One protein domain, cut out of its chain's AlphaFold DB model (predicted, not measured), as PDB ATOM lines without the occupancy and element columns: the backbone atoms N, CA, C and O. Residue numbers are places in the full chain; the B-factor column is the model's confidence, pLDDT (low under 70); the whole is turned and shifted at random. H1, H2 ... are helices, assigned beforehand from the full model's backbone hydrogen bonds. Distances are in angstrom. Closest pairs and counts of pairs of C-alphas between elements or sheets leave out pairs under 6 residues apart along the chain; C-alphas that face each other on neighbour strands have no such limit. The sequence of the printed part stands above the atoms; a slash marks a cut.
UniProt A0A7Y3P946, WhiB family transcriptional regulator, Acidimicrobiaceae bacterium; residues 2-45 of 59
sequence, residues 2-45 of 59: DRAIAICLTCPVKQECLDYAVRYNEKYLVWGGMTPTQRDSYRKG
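Overview. This is residues 2 to 45 of the 59 residues of the protein "WhiB family transcriptional regulator" of Acidimicrobiaceae bacterium (UniProt A0A7Y3P946). The longest helix, H2, forms the base of a rough U, with H1 near its first end and H3 near its last, and the long loop of residues 24 to 35 folds back into the space between the three. The printed part has 44 residues with three named helices, in the order H1, H2, H3, and no named strand: all helix. It is compact, with a radius of gyration of the C-alphas of 9.5 A, and spans 25 by 19 by 17 A.

Arrangement. H2, residues 14 to 23, is close to but not clearly touching H3, residues 36 to 43; their closest C-alphas, Val 22 and Arg 39, are 6.6 A apart. Their lines are about perpendicular, at 80 degrees. H1, residues 2 to 9, is close to but not clearly touching H2, with closest C-alphas Cys 8 and Lys 14 at 6.1 A. Their tilt of 71 degrees is only just about perpendicular. H1 and H3 are apart. In H1, H2 and H3 every O i to N i+4 pair is within hydrogen-bond range.

Along the chain. H2 measures 14.3 A from C-alpha 14 at (164.313, 178.948, 165.572) to C-alpha 23. H1 measures 10.5 A from C-alpha 2 at (156.067, 173.271, 176.947), and H3 10.6 A to C-alpha 43 at (149.523, 181.239, 158.825).

Size, cuts and confidence. The C-alphas farthest apart, Thr 10 and Lys 44, are 25.9 A apart. The link from H1 to H2 is tight, that from H2 to H3 long. The printed part has no cut, and no printed residue is under pLDDT 70.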
ATOM      1  N   ASP A   2     155.245 172.185 176.404       85.31
ATOM      2  CA  ASP A   2     156.067 173.271 176.947       85.31
ATOM      3  C   ASP A   2     157.566 172.966 177.009       85.31
ATOM      4  O   ASP A   2     158.369 173.857 176.757       85.31
ATOM      5  N   ARG A   3     157.961 171.706 177.241       91.19
ATOM      6  CA  ARG A   3     159.380 171.310 177.220       91.19
ATOM      7  C   ARG A   3     160.027 171.511 175.845       91.19
ATOM      8  O   ARG A   3     161.129 172.040 175.768       91.19
ATOM      9  N   ALA A   4     159.344 171.131 174.764       94.19
ATOM     10  CA  ALA A   4     159.848 171.343 173.405       94.19
ATOM     11  C   ALA A   4     159.896 172.837 173.056       94.19
ATOM     12  O   ALA A   4     160.874 173.308 172.486       94.19
ATOM     13  N   ILE A   5     158.878 173.600 173.473       91.88
ATOM     14  CA  ILE A   5     158.858 175.060 173.306       91.88
ATOM     15  C   ILE A   5     160.047 175.704 174.033       91.88
ATOM     16  O   ILE A   5     160.709 176.557 173.449       91.88
ATOM     17  N   ALA A   6     160.359 175.274 175.261       91.69
ATOM     18  CA  ALA A   6     161.506 175.771 176.020       91.69
ATOM     19  C   ALA A   6     162.837 175.537 175.286       91.69
ATOM     20  O   ALA A   6     163.658 176.446 175.224       91.69
ATOM     21  N   ILE A   7     163.012 174.368 174.661       92.75
ATOM     22  CA  ILE A   7     164.188 174.065 173.832       92.75
ATOM     23  C   ILE A   7     164.232 174.972 172.595       92.75
ATOM     24  O   ILE A   7     165.273 175.536 172.271       92.75
ATOM     25  N   CYS A   8     163.102 175.170 171.911       94.19
ATOM     26  CA  CYS A   8     163.054 176.063 170.753       94.19
ATOM     27  C   CYS A   8     163.433 177.510 171.101       94.19
ATOM     28  O   CYS A   8     163.948 178.213 170.238       94.19
ATOM     29  N   LEU A   9     163.186 177.973 172.331       90.62
ATOM     30  CA  LEU A   9     163.533 179.334 172.760       90.62
ATOM     31  C   LEU A   9     165.044 179.575 172.856       90.62
ATOM     32  O   LEU A   9     165.456 180.727 172.771       90.62
ATOM     33  N   THR A  10     165.851 178.522 172.996       93.31
ATOM     34  CA  THR A  10     167.319 178.608 173.015       93.31
ATOM     35  C   THR A  10     167.952 178.155 171.697       93.31
ATOM     36  O   THR A  10     169.173 178.078 171.598       93.31
ATOM     37  N   CYS A  11     167.146 177.806 170.691       95.44
ATOM     38  CA  CYS A  11     167.630 177.276 169.422       95.44
ATOM     39  C   CYS A  11     168.057 178.417 168.477       95.44
ATOM     40  O   CYS A  11     167.239 179.300 168.207       95.44
ATOM     41  N   PRO A  12     169.291 178.403 167.933       97.19
ATOM     42  CA  PRO A  12     169.785 179.480 167.071       97.19
ATOM     43  C   PRO A  12     169.047 179.569 165.729       97.19
ATOM     44  O   PRO A  12     168.959 180.651 165.169       97.19
ATOM     45  N   VAL A  13     168.469 178.461 165.252       97.94
ATOM     46  CA  VAL A  13     167.758 178.365 163.960       97.94
ATOM     47  C   VAL A  13     166.233 178.383 164.118       97.94
ATOM     48  O   VAL A  13     165.482 177.801 163.333       97.94
ATOM     49  N   LYS A  14     165.739 178.967 165.218       95.94
ATOM     50  CA  LYS A  14     164.313 178.948 165.572       95.94
ATOM     51  C   LYS A  14     163.434 179.560 164.473       95.94
ATOM     52  O   LYS A  14     162.337 179.047 164.250       95.94
ATOM     53  N   GLN A  15     163.878 180.647 163.841       95.94
ATOM     54  CA  GLN A  15     163.091 181.349 162.822       95.94
ATOM     55  C   GLN A  15     163.023 180.536 161.532       95.94
ATOM     56  O   GLN A  15     161.937 180.250 161.050       95.94
ATOM     57  N   GLU A  16     164.155 180.035 161.057       98.19
ATOM     58  CA  GLU A  16     164.254 179.192 159.867       98.19
ATOM     59  C   GLU A  16     163.445 177.898 160.032       98.19
ATOM     60  O   GLU A  16     162.749 177.455 159.118       98.19
ATOM     61  N   CYS A  17     163.474 177.316 161.236       97.88
ATOM     62  CA  CYS A  17     162.643 176.173 161.610       97.88
ATOM     63  C   CYS A  17     161.141 176.501 161.541       97.88
ATOM     64  O   CYS A  17     160.350 175.675 161.075       97.88
ATOM     65  N   LEU A  18     160.737 177.691 162.000       96.88
ATOM     66  CA  LEU A  18     159.347 178.141 161.916       96.88
ATOM     67  C   LEU A  18     158.923 178.357 160.463       96.88
ATOM     68  O   LEU A  18     157.874 177.857 160.060       96.88
ATOM     69  N   ASP A  19     159.746 179.055 159.685       97.31
ATOM     70  CA  ASP A  19     159.487 179.379 158.286       97.31
ATOM     71  C   ASP A  19     159.321 178.114 157.449       97.31
ATOM     72  O   ASP A  19     158.377 178.010 156.662       97.31
ATOM     73  N   TYR A  20     160.179 177.114 157.674       97.94
ATOM     74  CA  TYR A  20     160.030 175.793 157.076       97.94
ATOM     75  C   TYR A  20     158.664 175.186 157.427       97.94
ATOM     76  O   TYR A  20     157.876 174.853 156.541       97.94
ATOM     77  N   ALA A  21     158.342 175.088 158.717       98.00
ATOM     78  CA  ALA A  21     157.114 174.443 159.165       98.00
ATOM     79  C   ALA A  21     155.844 175.144 158.651       98.00
ATOM     80  O   ALA A  21     154.845 174.482 158.370       98.00
ATOM     81  N   VAL A  22     155.873 176.472 158.510       96.19
ATOM     82  CA  VAL A  22     154.770 177.251 157.934       96.19
ATOM     83  C   VAL A  22     154.690 177.049 156.420       96.19
ATOM     84  O   VAL A  22     153.605 176.756 155.916       96.19
ATOM     85  N   ARG A  23     155.818 177.146 155.701       96.88
ATOM     86  CA  ARG A  23     155.886 176.968 154.239       96.88
ATOM     87  C   ARG A  23     155.367 175.601 153.804       96.88
ATOM     88  O   ARG A  23     154.621 175.521 152.833       96.88
ATOM     89  N   TYR A  24     155.744 174.544 154.519       97.25
ATOM     90  CA  TYR A  24     155.372 173.166 154.181       97.25
ATOM     91  C   TYR A  24     154.110 172.678 154.901       97.25
ATOM     92  O   TYR A  24     153.723 171.522 154.750       97.25
ATOM     93  N   ASN A  25     153.422 173.562 155.635       96.31
ATOM     94  CA  ASN A  25     152.200 173.247 156.373       96.31
ATOM     95  C   ASN A  25     152.359 172.006 157.274       96.31
ATOM     96  O   ASN A  25     151.514 171.106 157.278       96.31
ATOM     97  N   GLU A  26     153.457 171.960 158.031       97.00
ATOM     98  CA  GLU A  26     153.757 170.860 158.945       97.00
ATOM     99  C   GLU A  26     152.665 170.729 160.007       97.00
ATOM    100  O   GLU A  26     152.439 171.633 160.822       97.00
ATOM    101  N   LYS A  27     151.984 169.580 160.006       94.69
ATOM    102  CA  LYS A  27     150.712 169.389 160.723       94.69
ATOM    103  C   LYS A  27     150.866 168.973 162.182       94.69
ATOM    104  O   LYS A  27     149.890 168.988 162.928       94.69
ATOM    105  N   TYR A  28     152.074 168.606 162.604       95.62
ATOM    106  CA  TYR A  28     152.312 167.996 163.910       95.62
ATOM    107  C   TYR A  28     153.498 168.632 164.639       95.62
ATOM    108  O   TYR A  28     154.256 169.419 164.071       95.62
ATOM    109  N   LEU A  29     153.639 168.276 165.919       96.12
ATOM    110  CA  LEU A  29     154.770 168.629 166.782       96.12
ATOM    111  C   LEU A  29     155.023 170.142 166.955       96.12
ATOM    112  O   LEU A  29     154.314 171.014 166.440       96.12
ATOM    113  N   VAL A  30     156.049 170.449 167.748       96.31
ATOM    114  CA  VAL A  30     156.539 171.811 167.955       96.31
ATOM    115  C   VAL A  30     157.619 172.122 166.930       96.31
ATOM    116  O   VAL A  30     158.578 171.372 166.804       96.31
ATOM    117  N   TRP A  31     157.469 173.260 166.262       96.81
ATOM    118  CA  TRP A  31     158.442 173.813 165.323       96.81
ATOM    119  C   TRP A  31     158.576 175.303 165.597       96.81
ATOM    120  O   TRP A  31     157.565 175.969 165.830       96.81
ATOM    121  N   GLY A  32     159.804 175.819 165.646       95.62
ATOM    122  CA  GLY A  32     160.045 177.248 165.872       95.62
ATOM    123  C   GLY A  32     159.447 177.814 167.170       95.62
ATOM    124  O   GLY A  32     159.192 179.011 167.283       95.62
ATOM    125  N   GLY A  33     159.182 176.961 168.164       95.00
ATOM    126  CA  GLY A  33     158.516 177.342 169.413       95.00
ATOM    127  C   GLY A  33     156.996 177.512 169.312       95.00
ATOM    128  O   GLY A  33     156.403 178.075 170.228       95.00
ATOM    129  N   MET A  34     156.366 177.022 168.241       95.19
ATOM    130  CA  MET A  34     154.912 177.013 168.061       95.19
ATOM    131  C   MET A  34     154.361 175.586 167.995       95.19
ATOM    132  O   MET A  34     154.947 174.710 167.354       95.19
ATOM    133  N   THR A  35     153.208 175.359 168.626       95.56
ATOM    134  CA  THR A  35     152.400 174.142 168.437       95.56
ATOM    135  C   THR A  35     151.721 174.138 167.058       95.56
ATOM    136  O   THR A  35     151.669 175.185 166.404       95.56
ATOM    137  N   PRO A  36     151.147 173.008 166.602       96.31
ATOM    138  CA  PRO A  36     150.439 172.964 165.320       96.31
ATOM    139  C   PRO A  36     149.302 173.986 165.230       96.31
ATOM    140  O   PRO A  36     149.204 174.723 164.254       96.31
ATOM    141  N   THR A  37     148.492 174.099 166.286       95.00
ATOM    142  CA  THR A  37     147.384 175.063 166.355       95.00
ATOM    143  C   THR A  37     147.883 176.505 166.289       95.00
ATOM    144  O   THR A  37     147.310 177.321 165.577       95.00
ATOM    145  N   GLN A  38     148.983 176.819 166.981       95.50
ATOM    146  CA  GLN A  38     149.587 178.151 166.932       95.50
ATOM    147  C   GLN A  38     150.132 178.483 165.539       95.50
ATOM    148  O   GLN A  38     149.938 179.603 165.077       95.50
ATOM    149  N   ARG A  39     150.768 177.524 164.850       95.81
ATOM    150  CA  ARG A  39     151.216 177.724 163.462       95.81
ATOM    151  C   ARG A  39     150.049 177.931 162.502       95.81
ATOM    152  O   ARG A  39     150.153 178.763 161.608       95.81
ATOM    153  N   ASP A  40     148.936 177.222 162.687       95.38
ATOM    154  CA  ASP A  40     147.745 177.436 161.860       95.38
ATOM    155  C   ASP A  40     147.165 178.846 162.059       95.38
ATOM    156  O   ASP A  40     146.864 179.530 161.081       95.38
ATOM    157  N   SER A  41     147.095 179.328 163.306       95.00
ATOM    158  CA  SER A  41     146.730 180.719 163.601       95.00
ATOM    159  C   SER A  41     147.708 181.720 162.977       95.00
ATOM    160  O   SER A  41     147.267 182.679 162.348       95.00
ATOM    161  N   TYR A  42     149.018 181.470 163.089       94.56
ATOM    162  CA  TYR A  42     150.066 182.310 162.499       94.56
ATOM    163  C   TYR A  42     149.910 182.429 160.977       94.56
ATOM    164  O   TYR A  42     149.884 183.533 160.439       94.56
ATOM    165  N   ARG A  43     149.721 181.300 160.283       93.25
ATOM    166  CA  ARG A  43     149.523 181.239 158.825       93.25
ATOM    167  C   ARG A  43     148.282 182.007 158.365       93.25
ATOM    168  O   ARG A  43     148.276 182.559 157.272       93.25
ATOM    169  N   LYS A  44     147.237 182.044 159.195       94.62
ATOM    170  CA  LYS A  44     145.997 182.800 158.952       94.62
ATOM    171  C   LYS A  44     146.113 184.293 159.296       94.62
ATOM    172  O   LYS A  44     145.134 185.017 159.159       94.62
ATOM    173  N   GLY A  45     147.274 184.755 159.768       93.75
ATOM    174  CA  GLY A  45     147.487 186.138 160.199       93.75
ATOM    175  C   GLY A  45     146.820 186.478 161.534       93.75
ATOM    176  O   GLY A  45     146.701 187.651 161.884       93.75
TER     177      GLY A  45